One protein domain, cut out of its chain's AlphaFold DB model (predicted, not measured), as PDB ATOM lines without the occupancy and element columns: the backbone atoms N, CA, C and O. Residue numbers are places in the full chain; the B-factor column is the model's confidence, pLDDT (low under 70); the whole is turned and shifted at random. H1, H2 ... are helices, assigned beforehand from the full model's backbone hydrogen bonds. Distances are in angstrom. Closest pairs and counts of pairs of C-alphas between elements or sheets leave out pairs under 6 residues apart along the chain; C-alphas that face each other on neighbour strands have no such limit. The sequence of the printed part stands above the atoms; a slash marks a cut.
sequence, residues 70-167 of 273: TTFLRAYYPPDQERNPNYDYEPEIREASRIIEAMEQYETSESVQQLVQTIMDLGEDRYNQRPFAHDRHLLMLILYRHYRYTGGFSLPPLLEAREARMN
ATOM      1  N   THR A  70      -9.764  41.648 130.947       78.88
ATOM      2  CA  THR A  70     -11.036  41.095 131.437       78.88
ATOM      3  C   THR A  70     -12.134  42.153 131.559       78.88
ATOM      4  O   THR A  70     -13.291  41.892 131.238       78.88
ATOM      5  N   THR A  71     -11.786  43.357 132.023       80.12
ATOM      6  CA  THR A  71     -12.731  44.479 132.135       80.12
ATOM      7  C   THR A  71     -13.169  44.936 130.748       80.12
ATOM      8  O   THR A  71     -14.360  45.154 130.531       80.12
ATOM      9  N   PHE A  72     -12.229  44.981 129.796       81.62
ATOM     10  CA  PHE A  72     -12.530  45.273 128.396       81.62
ATOM     11  C   PHE A  72     -13.516  44.251 127.817       81.62
ATOM     12  O   PHE A  72     -14.547  44.617 127.252       81.62
ATOM     13  N   LEU A  73     -13.225  42.960 127.993       82.38
ATOM     14  CA  LEU A  73     -14.027  41.879 127.420       82.38
ATOM     15  C   LEU A  73     -15.447  41.852 127.989       82.38
ATOM     16  O   LEU A  73     -16.391  41.656 127.234       82.38
ATOM     17  N   ARG A  74     -15.624  42.138 129.284       81.06
ATOM     18  CA  ARG A  74     -16.954  42.249 129.906       81.06
ATOM     19  C   ARG A  74     -17.790  43.400 129.354       81.06
ATOM     20  O   ARG A  74     -19.011  43.281 129.310       81.06
ATOM     21  N   ALA A  75     -17.153  44.505 128.971       81.19
ATOM     22  CA  ALA A  75     -17.847  45.666 128.427       81.19
ATOM     23  C   ALA A  75     -18.319  45.435 126.981       81.19
ATOM     24  O   ALA A  75     -19.435  45.820 126.640       81.19
ATOM     25  N   TYR A  76     -17.488  44.800 126.145       78.88
ATOM     26  CA  TYR A  76     -17.767  44.612 124.711       78.88
ATOM     27  C   TYR A  76     -18.440  43.291 124.354       78.88
ATOM     28  O   TYR A  76     -19.197  43.233 123.390       78.88
ATOM     29  N   TYR A  77     -18.182  42.245 125.132       76.12
ATOM     30  CA  TYR A  77     -18.820  40.942 125.004       76.12
ATOM     31  C   TYR A  77     -19.576  40.648 126.294       76.12
ATOM     32  O   TYR A  77     -19.203  39.710 127.007       76.12
ATOM     33  N   PRO A  78     -20.599  41.461 126.642       69.88
ATOM     34  CA  PRO A  78     -21.436  41.138 127.778       69.88
ATOM     35  C   PRO A  78     -21.970  39.727 127.522       69.88
ATOM     36  O   PRO A  78     -22.537  39.488 126.451       69.88
ATOM     37  N   PRO A  79     -21.731  38.770 128.434       65.31
ATOM     38  CA  PRO A  79     -22.268  37.434 128.260       65.31
ATOM     39  C   PRO A  79     -23.769  37.623 128.096       65.31
ATOM     40  O   PRO A  79     -24.351  38.372 128.892       65.31
ATOM     41  N   ASP A  80     -24.362  37.029 127.051       72.25
ATOM     42  CA  ASP A  80     -25.812  37.048 126.836       72.25
ATOM     43  C   ASP A  80     -26.470  36.962 128.208       72.25
ATOM     44  O   ASP A  80     -26.130  36.052 128.967       72.25
ATOM     45  N   GLN A  81     -27.279  37.961 128.580       52.19
ATOM     46  CA  GLN A  81     -27.618  38.293 129.979       52.19
ATOM     47  C   GLN A  81     -28.140  37.107 130.818       52.19
ATOM     48  O   GLN A  81     -28.188  37.180 132.044       52.19
ATOM     49  N   GLU A  82     -28.498  36.001 130.173       58.12
ATOM     50  CA  GLU A  82     -28.950  34.750 130.769       58.12
ATOM     51  C   GLU A  82     -27.828  33.758 131.146       58.12
ATOM     52  O   GLU A  82     -28.079  32.854 131.943       58.12
ATOM     53  N   ARG A  83     -26.602  33.868 130.605       58.59
ATOM     54  CA  ARG A  83     -25.639  32.749 130.606       58.59
ATOM     55  C   ARG A  83     -24.529  32.761 131.652       58.59
ATOM     56  O   ARG A  83     -24.112  31.664 132.002       58.59
ATOM     57  N   ASN A  84     -24.057  33.904 132.162       65.50
ATOM     58  CA  ASN A  84     -23.271  34.006 133.413       65.50
ATOM     59  C   ASN A  84     -22.675  35.419 133.586       65.50
ATOM     60  O   ASN A  84     -21.679  35.722 132.934       65.50
ATOM     61  N   PRO A  85     -23.165  36.264 134.513       72.94
ATOM     62  CA  PRO A  85     -22.557  37.579 134.779       72.94
ATOM     63  C   PRO A  85     -21.129  37.490 135.348       72.94
ATOM     64  O   PRO A  85     -20.377  38.459 135.302       72.94
ATOM     65  N   ASN A  86     -20.740  36.316 135.853       79.25
ATOM     66  CA  ASN A  86     -19.404  36.022 136.366       79.25
ATOM     67  C   ASN A  86     -18.612  35.110 135.419       79.25
ATOM     68  O   ASN A  86     -17.862  34.258 135.891       79.25
ATOM     69  N   TYR A  87     -18.811  35.240 134.104       83.31
ATOM     70  CA  TYR A  87     -18.019  34.487 133.137       83.31
ATOM     71  C   TYR A  87     -16.520  34.737 133.361       83.31
ATOM     72  O   TYR A  87     -16.082  35.883 133.543       83.31
ATOM     73  N   ASP A  88     -15.761  33.646 133.399       84.50
ATOM     74  CA  ASP A  88     -14.311  33.672 133.506       84.50
ATOM     75  C   ASP A  88     -13.725  33.711 132.096       84.50
ATOM     76  O   ASP A  88     -13.873  32.745 131.357       84.50
ATOM     77  N   TYR A  89     -13.101  34.837 131.738       84.31
ATOM     78  CA  TYR A  89     -12.481  35.053 130.425       84.31
ATOM     79  C   TYR A  89     -11.009  34.616 130.384       84.31
ATOM     80  O   TYR A  89     -10.357  34.744 129.349       84.31
ATOM     81  N   GLU A  90     -10.432  34.167 131.503       84.88
ATOM     82  CA  GLU A  90      -9.039  33.702 131.546       84.88
ATOM     83  C   GLU A  90      -8.714  32.604 130.517       84.88
ATOM     84  O   GLU A  90      -7.640  32.670 129.910       84.88
ATOM     85  N   PRO A  91      -9.588  31.605 130.267       86.81
ATOM     86  CA  PRO A  91      -9.338  30.596 129.241       86.81
ATOM     87  C   PRO A  91      -9.183  31.202 127.842       86.81
ATOM     88  O   PRO A  91      -8.215  30.888 127.152       86.81
ATOM     89  N   GLU A  92     -10.078  32.110 127.452       84.00
ATOM     90  CA  GLU A  92     -10.062  32.786 126.151       84.00
ATOM     91  C   GLU A  92      -8.856  33.707 126.015       84.00
ATOM     92  O   GLU A  92      -8.224  33.748 124.962       84.00
ATOM     93  N   ILE A  93      -8.505  34.430 127.081       84.44
ATOM     94  CA  ILE A  93      -7.319  35.292 127.100       84.44
ATOM     95  C   ILE A  93      -6.058  34.449 126.891       84.44
ATOM     96  O   ILE A  93      -5.196  34.809 126.087       84.44
ATOM     97  N   ARG A  94      -5.950  33.307 127.575       87.25
ATOM     98  CA  ARG A  94      -4.804  32.398 127.440       87.25
ATOM     99  C   ARG A  94      -4.729  31.779 126.047       87.25
ATOM    100  O   ARG A  94      -3.638  31.658 125.493       87.25
ATOM    101  N   GLU A  95      -5.869  31.399 125.480       84.25
ATOM    102  CA  GLU A  95      -5.955  30.880 124.114       84.25
ATOM    103  C   GLU A  95      -5.557  31.944 123.084       84.25
ATOM    104  O   GLU A  95      -4.712  31.680 122.229       84.25
ATOM    105  N   ALA A  96      -6.060  33.171 123.223       82.44
ATOM    106  CA  ALA A  96      -5.684  34.295 122.373       82.44
ATOM    107  C   ALA A  96      -4.183  34.616 122.471       82.44
ATOM    108  O   ALA A  96      -3.539  34.796 121.439       82.44
ATOM    109  N   SER A  97      -3.605  34.616 123.679       87.19
ATOM    110  CA  SER A  97      -2.157  34.798 123.879       87.19
ATOM    111  C   SER A  97      -1.361  33.727 123.140       87.19
ATOM    112  O   SER A  97      -0.455  34.045 122.376       87.19
ATOM    113  N   ARG A  98      -1.755  32.455 123.284       87.38
ATOM    114  CA  ARG A  98      -1.115  31.334 122.585       87.38
ATOM    115  C   ARG A  98      -1.188  31.490 121.063       87.38
ATOM    116  O   ARG A  98      -0.207  31.199 120.379       87.38
ATOM    117  N   ILE A  99      -2.331  31.920 120.529       87.12
ATOM    118  CA  ILE A  99      -2.513  32.159 119.089       87.12
ATOM    119  C   ILE A  99      -1.592  33.286 118.618       87.12
ATOM    120  O   ILE A  99      -0.917  33.124 117.604       87.12
ATOM    121  N   ILE A 100      -1.530  34.399 119.352       87.38
ATOM    122  CA  ILE A 100      -0.677  35.545 119.011       87.38
ATOM    123  C   ILE A 100       0.798  35.137 119.021       87.38
ATOM    124  O   ILE A 100       1.478  35.338 118.019       87.38
ATOM    125  N   GLU A 101       1.266  34.489 120.088       87.81
ATOM    126  CA  GLU A 101       2.644  33.995 120.198       87.81
ATOM    127  C   GLU A 101       2.996  33.043 119.049       87.81
ATOM    128  O   GLU A 101       4.066  33.138 118.445       87.81
ATOM    129  N   ALA A 102       2.082  32.134 118.696       87.00
ATOM    130  CA  ALA A 102       2.277  31.252 117.554       87.00
ATOM    131  C   ALA A 102       2.325  32.036 116.235       87.00
ATOM    132  O   ALA A 102       3.170  31.757 115.391       87.00
ATOM    133  N   MET A 103       1.464  33.034 116.041       86.81
ATOM    134  CA  MET A 103       1.479  33.870 114.838       86.81
ATOM    135  C   MET A 103       2.752  34.717 114.721       86.81
ATOM    136  O   MET A 103       3.224  34.926 113.606       86.81
ATOM    137  N   GLU A 104       3.309  35.193 115.834       88.81
ATOM    138  CA  GLU A 104       4.585  35.920 115.875       88.81
ATOM    139  C   GLU A 104       5.766  35.022 115.487       88.81
ATOM    140  O   GLU A 104       6.630  35.437 114.715       88.81
ATOM    141  N   GLN A 105       5.768  33.754 115.912       87.69
ATOM    142  CA  GLN A 105       6.785  32.782 115.477       87.69
ATOM    143  C   GLN A 105       6.813  32.588 113.953       87.69
ATOM    144  O   GLN A 105       7.862  32.260 113.396       87.69
ATOM    145  N   TYR A 106       5.678  32.809 113.282       87.69
ATOM    146  CA  TYR A 106       5.523  32.672 111.835       87.69
ATOM    147  C   TYR A 106       5.406  34.014 111.100       87.69
ATOM    148  O   TYR A 106       4.798  34.097 110.032       87.69
ATOM    149  N   GLU A 107       5.978  35.086 111.650       85.94
ATOM    150  CA  GLU A 107       5.925  36.407 111.017       85.94
ATOM    151  C   GLU A 107       6.762  36.479 109.726       85.94
ATOM    152  O   GLU A 107       6.393  37.152 108.762       85.94
ATOM    153  N   THR A 108       7.885  35.758 109.673       88.38
ATOM    154  CA  THR A 108       8.798  35.792 108.524       88.38
ATOM    155  C   THR A 108       8.288  34.937 107.366       88.38
ATOM    156  O   THR A 108       7.752  33.846 107.556       88.38
ATOM    157  N   SER A 109       8.523  35.372 106.125       85.75
ATOM    158  CA  SER A 109       8.099  34.594 104.954       85.75
ATOM    159  C   SER A 109       8.744  33.210 104.882       85.75
ATOM    160  O   SER A 109       8.125  32.268 104.398       85.75
ATOM    161  N   GLU A 110       9.976  33.081 105.372       88.31
ATOM    162  CA  GLU A 110      10.714  31.821 105.377       88.31
ATOM    163  C   GLU A 110      10.092  30.793 106.330       88.31
ATOM    164  O   GLU A 110       9.907  29.640 105.945       88.31
ATOM    165  N   SER A 111       9.707  31.202 107.542       88.75
ATOM    166  CA  SER A 111       9.098  30.296 108.525       88.75
ATOM    167  C   SER A 111       7.758  29.737 108.034       88.75
ATOM    168  O   SER A 111       7.504  28.536 108.152       88.75
ATOM    169  N   VAL A 112       6.932  30.569 107.391       88.75
ATOM    170  CA  VAL A 112       5.673  30.125 106.774       88.75
ATOM    171  C   VAL A 112       5.937  29.185 105.602       88.75
ATOM    172  O   VAL A 112       5.269  28.162 105.473       88.75
ATOM    173  N   GLN A 113       6.932  29.472 104.761       88.62
ATOM    174  CA  GLN A 113       7.301  28.571 103.665       88.62
ATOM    175  C   GLN A 113       7.792  27.217 104.185       88.62
ATOM    176  O   GLN A 113       7.391  26.181 103.659       88.62
ATOM    177  N   GLN A 114       8.596  27.200 105.251       87.00
ATOM    178  CA  GLN A 114       9.020  25.967 105.916       87.00
ATOM    179  C   GLN A 114       7.832  25.204 106.514       87.00
ATOM    180  O   GLN A 114       7.817  23.973 106.460       87.00
ATOM    181  N   LEU A 115       6.828  25.903 107.051       87.25
ATOM    182  CA  LEU A 115       5.588  25.306 107.547       87.25
ATOM    183  C   LEU A 115       4.763  24.675 106.415       87.25
ATOM    184  O   LEU A 115       4.332  23.533 106.540       87.25
ATOM    185  N   VAL A 116       4.587  25.370 105.291       88.06
ATOM    186  CA  VAL A 116       3.889  24.832 104.109       88.06
ATOM    187  C   VAL A 116       4.636  23.621 103.549       88.06
ATOM    188  O   VAL A 116       4.037  22.576 103.309       88.06
ATOM    189  N   GLN A 117       5.958  23.727 103.411       85.75
ATOM    190  CA  GLN A 117       6.819  22.630 102.968       85.75
ATOM    191  C   GLN A 117       6.711  21.425 103.904       85.75
ATOM    192  O   GLN A 117       6.596  20.294 103.449       85.75
ATOM    193  N   THR A 118       6.701  21.680 105.213       85.00
ATOM    194  CA  THR A 118       6.486  20.680 106.259       85.00
ATOM    195  C   THR A 118       5.158  19.961 106.041       85.00
ATOM    196  O   THR A 118       5.150  18.741 106.012       85.00
ATOM    197  N   ILE A 119       4.053  20.687 105.861       85.00
ATOM    198  CA  ILE A 119       2.719  20.094 105.664       85.00
ATOM    199  C   ILE A 119       2.676  19.217 104.407       85.00
ATOM    200  O   ILE A 119       2.027  18.180 104.405       85.00
ATOM    201  N   MET A 120       3.378  19.623 103.349       83.44
ATOM    202  CA  MET A 120       3.423  18.864 102.099       83.44
ATOM    203  C   MET A 120       4.343  17.637 102.159       83.44
ATOM    204  O   MET A 120       4.017  16.610 101.570       83.44
ATOM    205  N   ASP A 121       5.494  17.738 102.830       81.19
ATOM    206  CA  ASP A 121       6.493  16.662 102.899       81.19
ATOM    207  C   ASP A 121       6.175  15.640 104.007       81.19
ATOM    208  O   ASP A 121       6.511  14.458 103.895       81.19
ATOM    209  N   LEU A 122       5.567  16.085 105.109       72.44
ATOM    210  CA  LEU A 122       5.212  15.239 106.242       72.44
ATOM    211  C   LEU A 122       3.790  14.737 106.018       72.44
ATOM    212  O   LEU A 122       2.829  15.449 106.282       72.44
ATOM    213  N   GLY A 123       3.670  13.490 105.558       71.38
ATOM    214  CA  GLY A 123       2.393  12.773 105.597       71.38
ATOM    215  C   GLY A 123       1.748  12.818 106.993       71.38
ATOM    216  O   GLY A 123       2.399  13.181 107.981       71.38
ATOM    217  N   GLU A 124       0.473  12.432 107.072       70.94
ATOM    218  CA  GLU A 124      -0.397  12.622 108.250       70.94
ATOM    219  C   GLU A 124       0.278  12.282 109.594       70.94
ATOM    220  O   GLU A 124       0.201  13.063 110.544       70.94
ATOM    221  N   ASP A 125       1.032  11.182 109.661       74.94
ATOM    222  CA  ASP A 125       1.648  10.680 110.896       74.94
ATOM    223  C   ASP A 125       2.631  11.648 111.561       74.94
ATOM    224  O   ASP A 125       2.666  11.772 112.788       74.94
ATOM    225  N   ARG A 126       3.469  12.329 110.771       72.12
ATOM    226  CA  ARG A 126       4.480  13.245 111.324       72.12
ATOM    227  C   ARG A 126       3.956  14.668 111.450       72.12
ATOM    228  O   ARG A 126       4.470  15.427 112.270       72.12
ATOM    229  N   TYR A 127       2.935  15.021 110.670       73.94
ATOM    230  CA  TYR A 127       2.204  16.264 110.865       73.94
ATOM    231  C   TYR A 127       1.561  16.284 112.258       73.94
ATOM    232  O   TYR A 127       1.796  17.227 113.008       73.94
ATOM    233  N   ASN A 128       0.900  15.191 112.662       78.38
ATOM    234  CA  ASN A 128       0.213  15.047 113.955       78.38
ATOM    235  C   ASN A 128       1.100  15.219 115.203       78.38
ATOM    236  O   ASN A 128       0.578  15.430 116.292       78.38
ATOM    237  N   GLN A 129       2.427  15.161 115.066       76.62
ATOM    238  CA  GLN A 129       3.363  15.349 116.183       76.62
ATOM    239  C   GLN A 129       3.664  16.825 116.482       76.62
ATOM    240  O   GLN A 129       4.350  17.129 117.459       76.62
ATOM    241  N   ARG A 130       3.200  17.761 115.644       76.69
ATOM    242  CA  ARG A 130       3.470  19.191 115.830       76.69
ATOM    243  C   ARG A 130       2.445  19.858 116.755       76.69
ATOM    244  O   ARG A 130       1.265  19.525 116.704       76.69
ATOM    245  N   PRO A 131       2.853  20.878 117.534       71.94
ATOM    246  CA  PRO A 131       1.998  21.511 118.547       71.94
ATOM    247  C   PRO A 131       0.773  22.260 117.988       71.94
ATOM    248  O   PRO A 131      -0.114  22.638 118.751       71.94
ATOM    249  N   PHE A 132       0.720  22.476 116.674       73.38
ATOM    250  CA  PHE A 132      -0.374  23.127 115.942       73.38
ATOM    251  C   PHE A 132      -1.112  22.168 114.999       73.38
ATOM    252  O   PHE A 132      -2.043  22.580 114.320       73.38
ATOM    253  N   ALA A 133      -0.739  20.885 114.960       75.12
ATOM    254  CA  ALA A 133      -1.410  19.905 114.108       75.12
ATOM    255  C   ALA A 133      -2.879  19.704 114.493       75.12
ATOM    256  O   ALA A 133      -3.719  19.391 113.658       75.12
ATOM    257  N   HIS A 134      -3.185  19.899 115.775       79.31
ATOM    258  CA  HIS A 134      -4.534  19.763 116.314       79.31
ATOM    259  C   HIS A 134      -5.345  21.059 116.203       79.31
ATOM    260  O   HIS A 134      -6.546  21.042 116.448       79.31
ATOM    261  N   ASP A 135      -4.709  22.167 115.814       87.25
ATOM    262  CA  ASP A 135      -5.349  23.474 115.719       87.25
ATOM    263  C   ASP A 135      -5.383  23.951 114.265       87.25
ATOM    264  O   ASP A 135      -4.585  24.772 113.795       87.25
ATOM    265  N   ARG A 136      -6.341  23.388 113.522       84.62
ATOM    266  CA  ARG A 136      -6.590  23.743 112.120       84.62
ATOM    267  C   ARG A 136      -6.895  25.234 111.959       84.62
ATOM    268  O   ARG A 136      -6.545  25.809 110.929       84.62
ATOM    269  N   HIS A 137      -7.532  25.861 112.948       86.25
ATOM    270  CA  HIS A 137      -7.885  27.278 112.895       86.25
ATOM    271  C   HIS A 137      -6.650  28.167 112.992       86.25
ATOM    272  O   HIS A 137      -6.494  29.071 112.168       86.25
ATOM    273  N   LEU A 138      -5.732  27.865 113.910       88.50
ATOM    274  CA  LEU A 138      -4.452  28.562 114.001       88.50
ATOM    275  C   LEU A 138      -3.651  28.452 112.699       88.50
ATOM    276  O   LEU A 138      -3.142  29.457 112.201       88.50
ATOM    277  N   LEU A 139      -3.587  27.257 112.099       88.56
ATOM    278  CA  LEU A 139      -2.921  27.077 110.808       88.56
ATOM    279  C   LEU A 139      -3.551  27.961 109.720       88.56
ATOM    280  O   LEU A 139      -2.837  28.654 108.995       88.56
ATOM    281  N   MET A 140      -4.882  27.964 109.617       89.25
ATOM    282  CA  MET A 140      -5.604  28.800 108.653       89.25
ATOM    283  C   MET A 140      -5.342  30.293 108.873       89.25
ATOM    284  O   MET A 140      -5.144  31.017 107.900       89.25
ATOM    285  N   LEU A 141      -5.288  30.755 110.126       91.88
ATOM    286  CA  LEU A 141      -4.974  32.145 110.468       91.88
ATOM    287  C   LEU A 141      -3.554  32.535 110.050       91.88
ATOM    288  O   LEU A 141      -3.370  33.597 109.453       91.88
ATOM    289  N   ILE A 142      -2.565  31.673 110.304       90.38
ATOM    290  CA  ILE A 142      -1.172  31.891 109.885       90.38
ATOM    291  C   ILE A 142      -1.091  32.004 108.358       90.38
ATOM    292  O   ILE A 142      -0.513  32.958 107.833       90.38
ATOM    293  N   LEU A 143      -1.719  31.069 107.639       90.62
ATOM    294  CA  LEU A 143      -1.740  31.065 106.176       90.62
ATOM    295  C   LEU A 143      -2.450  32.309 105.623       90.62
ATOM    296  O   LEU A 143      -1.897  33.008 104.775       90.62
ATOM    297  N   TYR A 144      -3.642  32.636 106.121       91.81
ATOM    298  CA  TYR A 144      -4.402  33.805 105.678       91.81
ATOM    299  C   TYR A 144      -3.642  35.113 105.919       91.81
ATOM    300  O   TYR A 144      -3.571  35.965 105.027       91.81
ATOM    301  N   ARG A 145      -3.030  35.262 107.101       90.56
ATOM    302  CA  ARG A 145      -2.178  36.410 107.419       90.56
ATOM    303  C   ARG A 145      -1.027  36.509 106.424       90.56
ATOM    304  O   ARG A 145      -0.839  37.572 105.838       90.56
ATOM    305  N   HIS A 146      -0.300  35.418 106.187       91.19
ATOM    306  CA  HIS A 146       0.802  35.408 105.226       91.19
ATOM    307  C   HIS A 146       0.333  35.837 103.833       91.19
ATOM    308  O   HIS A 146       0.871  36.793 103.286       91.19
ATOM    309  N   TYR A 147      -0.734  35.220 103.317       91.19
ATOM    310  CA  TYR A 147      -1.321  35.562 102.021       91.19
ATOM    311  C   TYR A 147      -1.637  37.059 101.891       91.19
ATOM    312  O   TYR A 147      -1.338  37.669 100.865       91.19
ATOM    313  N   ARG A 148      -2.194  37.671 102.945       93.25
ATOM    314  CA  ARG A 148      -2.506  39.108 102.980       93.25
ATOM    315  C   ARG A 148      -1.271  40.004 102.900       93.25
ATOM    316  O   ARG A 148      -1.353  41.047 102.259       93.25
ATOM    317  N   TYR A 149      -0.163  39.630 103.538       88.69
ATOM    318  CA  TYR A 149       1.043  40.464 103.595       88.69
ATOM    319  C   TYR A 149       2.006  40.232 102.427       88.69
ATOM    320  O   TYR A 149       2.609  41.187 101.943       88.69
ATOM    321  N   THR A 150       2.161  38.993 101.958       88.81
ATOM    322  CA  THR A 150       3.108  38.647 100.882       88.81
ATOM    323  C   THR A 150       2.461  38.564  99.504       88.81
ATOM    324  O   THR A 150       3.170  38.535  98.501       88.81
ATOM    325  N   GLY A 151       1.127  38.543  99.429       89.50
ATOM    326  CA  GLY A 151       0.385  38.457  98.171       89.50
ATOM    327  C   GLY A 151       0.341  37.053  97.563       89.50
ATOM    328  O   GLY A 151      -0.057  36.908  96.408       89.50
ATOM    329  N   GLY A 152       0.744  36.013  98.301       88.69
ATOM    330  CA  GLY A 152       0.659  34.633  97.830       88.69
ATOM    331  C   GLY A 152       1.538  33.652  98.598       88.69
ATOM    332  O   GLY A 152       2.276  34.019  99.508       88.69
ATOM    333  N   PHE A 153       1.473  32.386  98.192       85.81
ATOM    334  CA  PHE A 153       2.364  31.341  98.682       85.81
ATOM    335  C   PHE A 153       3.362  30.966  97.598       85.81
ATOM    336  O   PHE A 153       2.985  30.692  96.457       85.81
ATOM    337  N   SER A 154       4.639  30.894  97.968       82.69
ATOM    338  CA  SER A 154       5.611  30.177  97.154       82.69
ATOM    339  C   SER A 154       5.349  28.692  97.347       82.69
ATOM    340  O   SER A 154       5.704  28.130  98.383       82.69
ATOM    341  N   LEU A 155       4.698  28.067  96.370       79.62
ATOM    342  CA  LEU A 155       4.506  26.627  96.404       79.62
ATOM    343  C   LEU A 155       5.876  25.937  96.348       79.62
ATOM    344  O   LEU A 155       6.741  26.353  95.565       79.62
ATOM    345  N   PRO A 156       6.085  24.886  97.155       76.75
ATOM    346  CA  PRO A 156       7.199  23.976  96.965       76.75
ATOM    347  C   PRO A 156       7.320  23.558  95.499       76.75
ATOM    348  O   PRO A 156       6.296  23.390  94.827       76.75
ATOM    349  N   PRO A 157       8.543  23.357  94.978       79.81
ATOM    350  CA  PRO A 157       8.690  22.761  93.662       79.81
ATOM    351  C   PRO A 157       7.949  21.424  93.650       79.81
ATOM    352  O   PRO A 157       8.102  20.625  94.577       79.81
ATOM    353  N   LEU A 158       7.164  21.196  92.595       84.00
ATOM    354  CA  LEU A 158       6.485  19.921  92.372       84.00
ATOM    355  C   LEU A 158       7.485  18.766  92.496       84.00
ATOM    356  O   LEU A 158       8.670  18.936  92.191       84.00
ATOM    357  N   LEU A 159       7.005  17.593  92.916       83.81
ATOM    358  CA  LEU A 159       7.846  16.408  93.114       83.81
ATOM    359  C   LEU A 159       8.729  16.139  91.883       83.81
ATOM    360  O   LEU A 159       9.943  16.016  92.007       83.81
ATOM    361  N   GLU A 160       8.139  16.207  90.691       87.56
ATOM    362  CA  GLU A 160       8.823  16.051  89.401       87.56
ATOM    363  C   GLU A 160       9.937  17.088  89.190       87.56
ATOM    364  O   GLU A 160      11.042  16.764  88.753       87.56
ATOM    365  N   ALA A 161       9.685  18.352  89.544       84.12
ATOM    366  CA  ALA A 161      10.682  19.417  89.452       84.12
ATOM    367  C   ALA A 161      11.824  19.211  90.461       84.12
ATOM    368  O   ALA A 161      12.984  19.535  90.177       84.12
ATOM    369  N   ARG A 162      11.516  18.652  91.637       84.06
ATOM    370  CA  ARG A 162      12.501  18.291  92.664       84.06
ATOM    371  C   ARG A 162      13.378  17.130  92.185       84.06
ATOM    372  O   ARG A 162      14.603  17.245  92.245       84.06
ATOM    373  N   GLU A 163      12.784  16.076  91.631       90.62
ATOM    374  CA  GLU A 163      13.494  14.933  91.039       90.62
ATOM    375  C   GLU A 163      14.360  15.350  89.847       90.62
ATOM    376  O   GLU A 163      15.536  14.991  89.775       90.62
ATOM    377  N   ALA A 164      13.832  16.185  88.947       89.75
ATOM    378  CA  ALA A 164      14.583  16.717  87.814       89.75
ATOM    379  C   ALA A 164      15.821  17.507  88.269       89.75
ATOM    380  O   ALA A 164      16.905  17.334  87.707       89.75
ATOM    381  N   ARG A 165      15.700  18.326  89.325       86.75
ATOM    382  CA  ARG A 165      16.841  19.038  89.929       86.75
ATOM    383  C   ARG A 165      17.861  18.089  90.549       86.75
ATOM    384  O   ARG A 165      19.059  18.293  90.353       86.75
ATOM    385  N   MET A 166      17.421  17.059  91.275       89.00
ATOM    386  CA  MET A 166      18.330  16.057  91.847       89.00
ATOM    387  C   MET A 166      19.083  15.298  90.752       89.00
ATOM    388  O   MET A 166      20.306  15.185  90.816       89.00
ATOM    389  N   ASN A 167      18.383  14.876  89.699       92.19
ATOM    390  CA  ASN A 167      18.971  14.197  88.547       92.19
ATOM    391  C   ASN A 167      19.950  15.100  87.785       92.19
ATOM    392  O   ASN A 167      21.039  14.657  87.417       92.19
TER     393      ASN A 167
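AT A GLANCE: This is residues 70 to 167 of the 273 residues of an uncharacterized protein of Massarina eburnea CBS 473.64 (UniProt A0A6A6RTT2). The domain is a long, open chain of helices: near the middle H3, the short H4 and H5 stand round a loose ring that residues 128 to 135 help to close, H2 runs from this ring toward one end, where H1 and a long loop lie, and H6 lies at the other end. H3 and H5 meet where H3 begins and form a V, with H4 near the far end of H3. The printed part has 98 residues with six named helices, H1 to H6 in order along the chain, and no named strand; the class is all helix. The whole is only just extended, close to loose, with a radius of gyration of the C-alphas of 19.0 A, and its outline is a rod spanning 66 by 30 by 20 A.

IN THESE COORDINATES: Find C-alpha 70 at (-11.036, 41.095, 131.437); here H1 begins, and it runs through residues 70 to 76. Go on past residues 77 to 89, which hold no named element, to H2, residues 90 to 105, the longest helix at 22.6 A from first to last C-alpha. Next come H3, residues 109 to 121, 18.1 A long, and H4, residues 124 to 127, of four residues. Look for C-alpha 136 at (-6.590, 23.743, 112.120), where H5 begins; it runs 21.0 A through residues 136 to 150. H6 covers residues 159 to 167, 12.2 A, and ends with C-alpha 167 at (18.971, 14.197, 88.547).

HOW THE PARTS SIT: Start at H1: it is close to H2 but not clearly touching, with the closest C-alphas, those of Thr 70 and Glu 90, 7.7 A apart, and their lines are about perpendicular at 86 degrees. Follow H2 to residues 99 to 103, with which alone it only just touches H5, by 3 pairs of C-alphas within 8 A; the closest are those of Met 103 and Ile 142, at 6.0 A. H2 and H5 run the same way at a steep tilt of 44 degrees. H3 touches H5 with residues 109 to 112 alone, the closest C-alphas being those of Ser 109 and His 146, 7.3 A apart. These two run opposite ways at a steep tilt of 46 degrees. H4 is close to H3 but not clearly touching, at 6.5 A between the closest C-alphas, those of Ile 119 and Tyr 127. H6 touches no helix and is apart from H3 and H5, for instance. In H1, H2, H3, H5 and H6 every O i to N i+4 pair is within hydrogen-bond range, while H4 is too short for such a pair.

THE WHOLE: Look at Glu 82 and Asn 167 for the two C-alphas farthest apart, 67.1 A. The printed part has no cut. The link from H1 to H2, 13 residues, is long. The mean pLDDT of the printed part is 82.7, and the values under 70 are at residues 78 to 79 and 81 to 84, in that link.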